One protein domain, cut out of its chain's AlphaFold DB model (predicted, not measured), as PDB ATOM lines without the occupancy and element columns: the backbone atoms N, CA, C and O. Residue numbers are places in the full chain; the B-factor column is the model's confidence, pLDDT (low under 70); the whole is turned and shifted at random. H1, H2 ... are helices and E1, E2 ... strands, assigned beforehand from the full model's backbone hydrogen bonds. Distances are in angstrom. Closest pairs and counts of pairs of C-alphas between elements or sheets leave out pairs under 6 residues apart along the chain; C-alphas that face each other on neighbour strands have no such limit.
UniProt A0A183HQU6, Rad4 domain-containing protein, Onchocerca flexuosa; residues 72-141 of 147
ATOM      1  N   ASP A  72     199.295 301.904 153.964       82.75
ATOM      2  CA  ASP A  72     198.337 302.257 155.004       82.75
ATOM      3  C   ASP A  72     198.074 301.023 155.881       82.75
ATOM      4  O   ASP A  72     197.301 300.136 155.495       82.75
ATOM      5  N   PRO A  73     198.716 300.934 157.061       83.56
ATOM      6  CA  PRO A  73     198.530 299.813 157.976       83.56
ATOM      7  C   PRO A  73     197.118 299.717 158.559       83.56
ATOM      8  O   PRO A  73     196.738 298.648 159.032       83.56
ATOM      9  N   TRP A  74     196.346 300.809 158.560       81.19
ATOM     10  CA  TRP A  74     195.012 300.834 159.159       81.19
ATOM     11  C   TRP A  74     193.991 300.110 158.285       81.19
ATOM     12  O   TRP A  74     193.155 299.360 158.785       81.19
ATOM     13  N   TYR A  75     194.095 300.299 156.970       80.00
ATOM     14  CA  TYR A  75     193.218 299.656 155.989       80.00
ATOM     15  C   TYR A  75     193.871 298.460 155.282       80.00
ATOM     16  O   TYR A  75     193.223 297.801 154.471       80.00
ATOM     17  N   GLY A  76     195.139 298.159 155.586       82.69
ATOM     18  CA  GLY A  76     195.881 297.053 154.976       82.69
ATOM     19  C   GLY A  76     196.102 297.233 153.473       82.69
ATOM     20  O   GLY A  76     196.241 296.249 152.749       82.69
ATOM     21  N   SER A  77     196.097 298.477 152.989       83.50
ATOM     22  CA  SER A  77     196.245 298.795 151.570       83.50
ATOM     23  C   SER A  77     197.658 299.260 151.243       83.50
ATOM     24  O   SER A  77     198.260 300.034 151.991       83.50
ATOM     25  N   VAL A  78     198.159 298.829 150.088       85.44
ATOM     26  CA  VAL A  78     199.456 299.231 149.537       85.44
ATOM     27  C   VAL A  78     199.222 299.903 148.189       85.44
ATOM     28  O   VAL A  78     198.420 299.428 147.390       85.44
ATOM     29  N   ASP A  79     199.911 301.015 147.960       83.31
ATOM     30  CA  ASP A  79     199.910 301.810 146.732       83.31
ATOM     31  C   ASP A  79     198.519 302.259 146.243       83.31
ATOM     32  O   ASP A  79     198.218 302.270 145.051       83.31
ATOM     33  N   MET A  80     197.653 302.652 147.182       83.12
ATOM     34  CA  MET A  80     196.276 303.073 146.896       83.12
ATOM     35  C   MET A  80     196.032 304.537 147.315       83.12
ATOM     36  O   MET A  80     195.425 304.794 148.357       83.12
ATOM     37  N   PRO A  81     196.508 305.529 146.533       83.25
ATOM     38  CA  PRO A  81     196.418 306.942 146.907       83.25
ATOM     39  C   PRO A  81     194.979 307.480 146.946       83.25
ATOM     40  O   PRO A  81     194.670 308.319 147.786       83.25
ATOM     41  N   GLU A  82     194.090 306.972 146.090       81.56
ATOM     42  CA  GLU A  82     192.677 307.385 146.033       81.56
ATOM     43  C   GLU A  82     191.917 307.019 147.315       81.56
ATOM     44  O   GLU A  82     191.115 307.804 147.820       81.56
ATOM     45  N   GLY A  83     192.214 305.843 147.879       82.31
ATOM     46  CA  GLY A  83     191.640 305.409 149.151       82.31
ATOM     47  C   GLY A  83     192.075 306.302 150.309       82.31
ATOM     48  O   GLY A  83     191.270 306.623 151.180       82.31
ATOM     49  N   LEU A  84     193.326 306.770 150.283       84.44
ATOM     50  CA  LEU A  84     193.840 307.677 151.303       84.44
ATOM     51  C   LEU A  84     193.164 309.054 151.235       84.44
ATOM     52  O   LEU A  84     192.852 309.624 152.277       84.44
ATOM     53  N   GLU A  85     192.893 309.578 150.034       84.38
ATOM     54  CA  GLU A  85     192.165 310.845 149.875       84.38
ATOM     55  C   GLU A  85     190.724 310.743 150.383       84.38
ATOM     56  O   GLU A  85     190.259 311.641 151.081       84.38
ATOM     57  N   ALA A  86     190.031 309.642 150.074       84.81
ATOM     58  CA  ALA A  86     188.648 309.419 150.496       84.81
ATOM     59  C   ALA A  86     188.498 309.294 152.022       84.81
ATOM     60  O   ALA A  86     187.479 309.702 152.579       84.81
ATOM     61  N   ASN A  87     189.514 308.745 152.688       83.25
ATOM     62  CA  ASN A  87     189.528 308.558 154.137       83.25
ATOM     63  C   ASN A  87     190.035 309.791 154.905       83.25
ATOM     64  O   ASN A  87     189.879 309.859 156.125       83.25
ATOM     65  N   ALA A  88     190.654 310.756 154.222       83.50
ATOM     66  CA  ALA A  88     191.179 311.968 154.834       83.50
ATOM     67  C   ALA A  88     190.150 313.109 154.853       83.50
ATOM     68  O   ALA A  88     189.229 313.184 154.040       83.50
ATOM     69  N   THR A  89     190.341 314.064 155.765       83.75
ATOM     70  CA  THR A  89     189.534 315.289 155.800       83.75
ATOM     71  C   THR A  89     189.799 316.130 154.549       83.75
ATOM     72  O   THR A  89     190.912 316.609 154.327       83.75
ATOM     73  N   VAL A  90     188.764 316.335 153.735       81.06
ATOM     74  CA  VAL A  90     188.832 317.155 152.519       81.06
ATOM     75  C   VAL A  90     188.814 318.649 152.893       81.06
ATOM     76  O   VAL A  90     187.982 319.036 153.716       81.06
ATOM     77  N   PRO A  91     189.640 319.514 152.265       80.69
ATOM     78  CA  PRO A  91     190.624 319.227 151.216       80.69
ATOM     79  C   PRO A  91     192.052 318.961 151.730       80.69
ATOM     80  O   PRO A  91     192.571 319.645 152.610       80.69
ATOM     81  N   MET A  92     192.729 317.992 151.107       85.12
ATOM     82  CA  MET A  92     194.085 317.560 151.470       85.12
ATOM     83  C   MET A  92     195.163 318.513 150.923       85.12
ATOM     84  O   MET A  92     195.706 318.298 149.845       85.12
ATOM     85  N   HIS A  93     195.487 319.582 151.653       87.69
ATOM     86  CA  HIS A  93     196.350 320.654 151.136       87.69
ATOM     87  C   HIS A  93     197.835 320.320 150.999       87.69
ATOM     88  O   HIS A  93     198.446 320.749 150.019       87.69
ATOM     89  N   TYR A  94     198.413 319.607 151.965       90.19
ATOM     90  CA  TYR A  94     199.838 319.289 152.005       90.19
ATOM     91  C   TYR A  94     200.039 317.847 152.451       90.19
ATOM     92  O   TYR A  94     199.525 317.435 153.488       90.19
ATOM     93  N   VAL A  95     200.826 317.104 151.680       90.50
ATOM     94  CA  VAL A  95     201.340 315.786 152.047       90.50
ATOM     95  C   VAL A  95     202.846 315.822 151.864       90.50
ATOM     96  O   VAL A  95     203.342 316.035 150.755       90.50
ATOM     97  N   VAL A  96     203.572 315.632 152.961       91.19
ATOM     98  CA  VAL A  96     205.034 315.667 152.986       91.19
ATOM     99  C   VAL A  96     205.544 314.284 153.354       91.19
ATOM    100  O   VAL A  96     205.065 313.665 154.299       91.19
ATOM    101  N   CYS A  97     206.507 313.798 152.584       89.56
ATOM    102  CA  CYS A  97     207.276 312.608 152.896       89.56
ATOM    103  C   CYS A  97     208.554 313.040 153.611       89.56
ATOM    104  O   CYS A  97     209.235 313.953 153.142       89.56
ATOM    105  N   ILE A  98     208.856 312.384 154.727       89.44
ATOM    106  CA  ILE A  98     210.108 312.539 155.461       89.44
ATOM    107  C   ILE A  98     210.866 311.226 155.303       89.44
ATOM    108  O   ILE A  98     210.332 310.165 155.618       89.44
ATOM    109  N   ASP A  99     212.076 311.306 154.764       86.19
ATOM    110  CA  ASP A  99     212.980 310.168 154.620       86.19
ATOM    111  C   ASP A  99     213.865 310.004 155.870       86.19
ATOM    112  O   ASP A  99     214.007 310.921 156.680       86.19
ATOM    113  N   ASN A 100     214.520 308.851 155.999       85.00
ATOM    114  CA  ASN A 100     215.444 308.533 157.092       85.00
ATOM    115  C   ASN A 100     216.645 309.490 157.154       85.00
ATOM    116  O   ASN A 100     217.230 309.677 158.215       85.00
ATOM    117  N   ASN A 101     216.978 310.130 156.032       82.75
ATOM    118  CA  ASN A 101     218.025 311.147 155.942       82.75
ATOM    119  C   ASN A 101     217.499 312.559 156.255       82.75
ATOM    120  O   ASN A 101     218.061 313.537 155.775       82.75
ATOM    121  N   MET A 102     216.359 312.672 156.948       78.19
ATOM    122  CA  MET A 102     215.633 313.929 157.187       78.19
ATOM    123  C   MET A 102     215.259 314.705 155.911       78.19
ATOM    124  O   MET A 102     214.835 315.859 155.969       78.19
ATOM    125  N   GLY A 103     215.350 314.056 154.749       83.12
ATOM    126  CA  GLY A 103     214.948 314.629 153.476       83.12
ATOM    127  C   GLY A 103     213.437 314.802 153.435       83.12
ATOM    128  O   GLY A 103     212.696 313.822 153.500       83.12
ATOM    129  N   MET A 104     212.977 316.045 153.307       89.06
ATOM    130  CA  MET A 104     211.557 316.356 153.175       89.06
ATOM    131  C   MET A 104     211.192 316.560 151.704       89.06
ATOM    132  O   MET A 104     211.846 317.313 150.982       89.06
ATOM    133  N   ARG A 105     210.130 315.898 151.237       88.75
ATOM    134  CA  ARG A 105     209.628 316.028 149.860       88.75
ATOM    135  C   ARG A 105     208.124 316.213 149.841       88.75
ATOM    136  O   ARG A 105     207.391 315.513 150.533       88.75
ATOM    137  N   ASP A 106     207.658 317.117 148.991       90.44
ATOM    138  CA  ASP A 106     206.232 317.280 148.739       90.44
ATOM    139  C   ASP A 106     205.719 316.161 147.824       90.44
ATOM    140  O   ASP A 106     206.122 316.048 146.664       90.44
ATOM    141  N   VAL A 107     204.815 315.339 148.352       90.06
ATOM    142  CA  VAL A 107     204.163 314.234 147.638       90.06
ATOM    143  C   VAL A 107     202.665 314.486 147.441       90.06
ATOM    144  O   VAL A 107     201.949 313.597 146.977       90.06
ATOM    145  N   THR A 108     202.183 315.704 147.726       90.00
ATOM    146  CA  THR A 108     200.758 316.078 147.639       90.00
ATOM    147  C   THR A 108     200.159 315.740 146.276       90.00
ATOM    148  O   THR A 108     199.039 315.246 146.205       90.00
ATOM    149  N   ALA A 109     200.913 315.941 145.192       88.12
ATOM    150  CA  ALA A 109     200.442 315.702 143.827       88.12
ATOM    151  C   ALA A 109     200.011 314.248 143.556       88.12
ATOM    152  O   ALA A 109     199.273 314.009 142.604       88.12
ATOM    153  N   ARG A 110     200.474 313.281 144.361       87.06
ATOM    154  CA  ARG A 110     200.074 311.873 144.237       87.06
ATOM    155  C   ARG A 110     198.766 311.561 144.957       87.06
ATOM    156  O   ARG A 110     198.026 310.708 144.488       87.06
ATOM    157  N   TYR A 111     198.520 312.213 146.090       88.06
ATOM    158  CA  TYR A 111     197.422 311.871 146.999       88.06
ATOM    159  C   TYR A 111     196.231 312.818 146.895       88.06
ATOM    160  O   TYR A 111     195.127 312.430 147.237       88.06
ATOM    161  N   ALA A 112     196.427 314.046 146.419       87.75
ATOM    162  CA  ALA A 112     195.336 314.984 146.212       87.75
ATOM    163  C   ALA A 112     194.931 314.998 144.733       87.75
ATOM    164  O   ALA A 112     195.598 315.629 143.907       87.75
ATOM    165  N   SER A 113     193.806 314.371 144.386       86.12
ATOM    166  CA  SER A 113     193.262 314.391 143.018       86.12
ATOM    167  C   SER A 113     193.015 315.817 142.515       86.12
ATOM    168  O   SER A 113     193.225 316.138 141.343       86.12
ATOM    169  N   LYS A 114     192.636 316.723 143.424       86.06
ATOM    170  CA  LYS A 114     192.382 318.141 143.138       86.06
ATOM    171  C   LYS A 114     193.631 319.025 143.215       86.06
ATOM    172  O   LYS A 114     193.492 320.246 143.208       86.06
ATOM    173  N   PHE A 115     194.841 318.459 143.237       85.50
ATOM    174  CA  PHE A 115     196.092 319.222 143.359       85.50
ATOM    175  C   PHE A 115     196.225 320.365 142.335       85.50
ATOM    176  O   PHE A 115     196.628 321.474 142.680       85.50
ATOM    177  N   LEU A 116     195.830 320.126 141.080       83.50
ATOM    178  CA  LEU A 116     195.912 321.122 140.001       83.50
ATOM    179  C   LEU A 116     194.724 322.100 139.961       83.50
ATOM    180  O   LEU A 116     194.746 323.065 139.183       83.50
ATOM    181  N   SER A 117     193.705 321.888 140.801       86.62
ATOM    182  CA  SER A 117     192.529 322.756 140.874       86.62
ATOM    183  C   SER A 117     192.932 324.196 141.194       86.62
ATOM    184  O   SER A 117     193.843 324.455 141.984       86.62
ATOM    185  N   ALA A 118     192.244 325.157 140.575       85.56
ATOM    186  CA  ALA A 118     192.479 326.576 140.828       85.56
ATOM    187  C   ALA A 118     192.224 326.942 142.298       85.56
ATOM    188  O   ALA A 118     192.951 327.755 142.854       85.56
ATOM    189  N   GLU A 119     191.232 326.315 142.928       85.00
ATOM    190  CA  GLU A 119     190.911 326.504 144.344       85.00
ATOM    191  C   GLU A 119     192.079 326.076 145.244       85.00
ATOM    192  O   GLU A 119     192.554 326.851 146.070       85.00
ATOM    193  N   MET A 120     192.628 324.885 144.989       84.62
ATOM    194  CA  MET A 120     193.764 324.331 145.724       84.62
ATOM    195  C   MET A 120     195.017 325.203 145.589       84.62
ATOM    196  O   MET A 120     195.681 325.503 146.577       84.62
ATOM    197  N   ARG A 121     195.329 325.653 144.366       85.44
ATOM    198  CA  ARG A 121     196.514 326.480 144.090       85.44
ATOM    199  C   ARG A 121     196.458 327.858 144.744       85.44
ATOM    200  O   ARG A 121     197.508 328.416 145.025       85.44
ATOM    201  N   ARG A 122     195.263 328.404 144.992       87.62
ATOM    202  CA  ARG A 122     195.087 329.713 145.649       87.62
ATOM    203  C   ARG A 122     195.285 329.658 147.160       87.62
ATOM    204  O   ARG A 122     195.637 330.670 147.749       87.62
ATOM    205  N   LEU A 123     195.032 328.501 147.770       87.69
ATOM    206  CA  LEU A 123     195.192 328.283 149.211       87.69
ATOM    207  C   LEU A 123     196.615 327.861 149.587       87.69
ATOM    208  O   LEU A 123     196.966 327.846 150.766       87.69
ATOM    209  N   ARG A 124     197.434 327.496 148.596       90.06
ATOM    210  CA  ARG A 124     198.814 327.085 148.819       90.06
ATOM    211  C   ARG A 124     199.753 328.279 148.860       90.06
ATOM    212  O   ARG A 124     199.544 329.291 148.197       90.06
ATOM    213  N   VAL A 125     200.800 328.119 149.658       91.88
ATOM    214  CA  VAL A 125     201.907 329.067 149.731       91.88
ATOM    215  C   VAL A 125     202.674 329.089 148.406       91.88
ATOM    216  O   VAL A 125     202.575 328.158 147.599       91.88
ATOM    217  N   ASP A 126     203.434 330.159 148.189       91.38
ATOM    218  CA  ASP A 126     204.289 330.302 147.020       91.38
ATOM    219  C   ASP A 126     205.181 329.066 146.804       91.38
ATOM    220  O   ASP A 126     205.826 328.552 147.722       91.38
ATOM    221  N   SER A 127     205.207 328.580 145.561       88.06
ATOM    222  CA  SER A 127     205.885 327.331 145.219       88.06
ATOM    223  C   SER A 127     207.401 327.425 145.359       88.06
ATOM    224  O   SER A 127     208.030 326.407 145.658       88.06
ATOM    225  N   SER A 128     207.995 328.598 145.113       90.25
ATOM    226  CA  SER A 128     209.441 328.782 145.255       90.25
ATOM    227  C   SER A 128     209.824 328.762 146.732       90.25
ATOM    228  O   SER A 128     210.647 327.943 147.137       90.25
ATOM    229  N   TRP A 129     209.083 329.507 147.556       93.25
ATOM    230  CA  TRP A 129     209.262 329.524 149.005       93.25
ATOM    231  C   TRP A 129     209.087 328.140 149.645       93.25
ATOM    232  O   TRP A 129     209.891 327.729 150.484       93.25
ATOM    233  N   TRP A 130     208.065 327.385 149.228       92.12
ATOM    234  CA  TRP A 130     207.819 326.036 149.744       92.12
ATOM    235  C   TRP A 130     208.969 325.081 149.433       92.12
ATOM    236  O   TRP A 130     209.443 324.354 150.303       92.12
ATOM    237  N   THR A 131     209.445 325.114 148.188       88.50
ATOM    238  CA  THR A 131     210.532 324.244 147.734       88.50
ATOM    239  C   THR A 131     211.834 324.556 148.469       88.50
ATOM    240  O   THR A 131     212.577 323.639 148.810       88.50
ATOM    241  N   ASP A 132     212.105 325.832 148.735       89.25
ATOM    242  CA  ASP A 132     213.308 326.252 149.450       89.25
ATOM    243  C   ASP A 132     213.233 325.913 150.942       89.25
ATOM    244  O   ASP A 132     214.222 325.460 151.516       89.25
ATOM    245  N   THR A 133     212.047 326.011 151.547       88.44
ATOM    246  CA  THR A 133     211.815 325.595 152.940       88.44
ATOM    247  C   THR A 133     212.088 324.102 153.128       88.44
ATOM    248  O   THR A 133     212.796 323.717 154.056       88.44
ATOM    249  N   LEU A 134     211.592 323.257 152.217       86.56
ATOM    250  CA  LEU A 134     211.813 321.807 152.280       86.56
ATOM    251  C   LEU A 134     213.287 321.416 152.097       86.56
ATOM    252  O   LEU A 134     213.732 320.432 152.686       86.56
ATOM    253  N   LYS A 135     214.053 322.182 151.310       83.56
ATOM    254  CA  LYS A 135     215.504 321.982 151.169       83.56
ATOM    255  C   LYS A 135     216.254 322.391 152.433       83.56
ATOM    256  O   LYS A 135     217.073 321.622 152.919       83.56
ATOM    257  N   PHE A 136     215.939 323.561 152.989       73.50
ATOM    258  CA  PHE A 136     216.631 324.095 154.164       73.50
ATOM    259  C   PHE A 136     216.515 323.175 155.386       73.50
ATOM    260  O   PHE A 136     217.470 323.010 156.141       73.50
ATOM    261  N   SER A 137     215.366 322.520 155.564       62.91
ATOM    262  CA  SER A 137     215.184 321.533 156.633       62.91
ATOM    263  C   SER A 137     216.100 320.309 156.508       62.91
ATOM    264  O   SER A 137     216.419 319.699 157.524       62.91
ATOM    265  N   CYS A 138     216.554 319.968 155.299       58.84
ATOM    266  CA  CYS A 138     217.524 318.895 155.081       58.84
ATOM    267  C   CYS A 138     218.933 319.333 155.523       58.84
ATOM    268  O   CYS A 138     219.621 318.587 156.219       58.84
ATOM    269  N   ASP A 139     219.321 320.570 155.200       57.38
ATOM    270  CA  ASP A 139     220.664 321.115 155.459       57.38
ATOM    271  C   ASP A 139     220.944 321.362 156.954       57.38
ATOM    272  O   ASP A 139     222.089 321.295 157.405       57.38
ATOM    273  N   LEU A 140     219.906 321.627 157.755       55.31
ATOM    274  CA  LEU A 140     220.042 321.801 159.206       55.31
ATOM    275  C   LEU A 140     220.451 320.506 159.928       55.31
ATOM    276  O   LEU A 140     221.183 320.565 160.914       55.31
ATOM    277  N   SER A 141     220.035 319.342 159.418       54.38
ATOM    278  CA  SER A 141     220.369 318.041 160.020       54.38
ATOM    279  C   SER A 141     221.852 317.675 159.890       54.38
ATOM    280  O   SER A 141     222.417 317.026 160.771       54.38
TER     281      SER A 141
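Overview. This is residues 72 to 141 of the 147 residues of the protein "Rad4 domain-containing protein" of Onchocerca flexuosa (UniProt A0A183HQU6). A small antiparallel hairpin, E1 and E2, has the long helix H4 beside E2; short helices H1 and H2 pack together on the other side, and H3 sits out at a corner. The 70 printed residues, mostly helix by class, run H1 E1 E2 H2 H3 H4. The whole is flat, 35 by 32 by 15 A, and only just loose, close to compact, with a radius of gyration of the C-alphas of 13.6 A.

Arrangement. Between E1, residues 96 to 98, and E2, residues 104 to 106, N 97 and O 105 are within hydrogen-bond range at 2.8 A. The closest C-alphas of E2 and H4, residues 127 to 141, are Met 104 and Leu 134, 5.5 A apart. H2, residues 108 to 111, touches H1, residues 81 to 87, with closest C-alphas Tyr 111 and Pro 81 at 5.0 A. H3, residues 118 to 123, touches no helix. Every O i to N i+4 pair is within hydrogen-bond range in H1 and H3, 9 of 11 in H4; H2 is too short for one.

Along the chain. H1 begins at C-alpha 81 (196.418, 306.942, 146.907); H4, 22.7 A long, ends at C-alpha 141 (220.369, 318.041, 160.020).

Size, cuts and confidence. No link is long, the printed part has no cut, and residues 137 to 141 have pLDDT under 70.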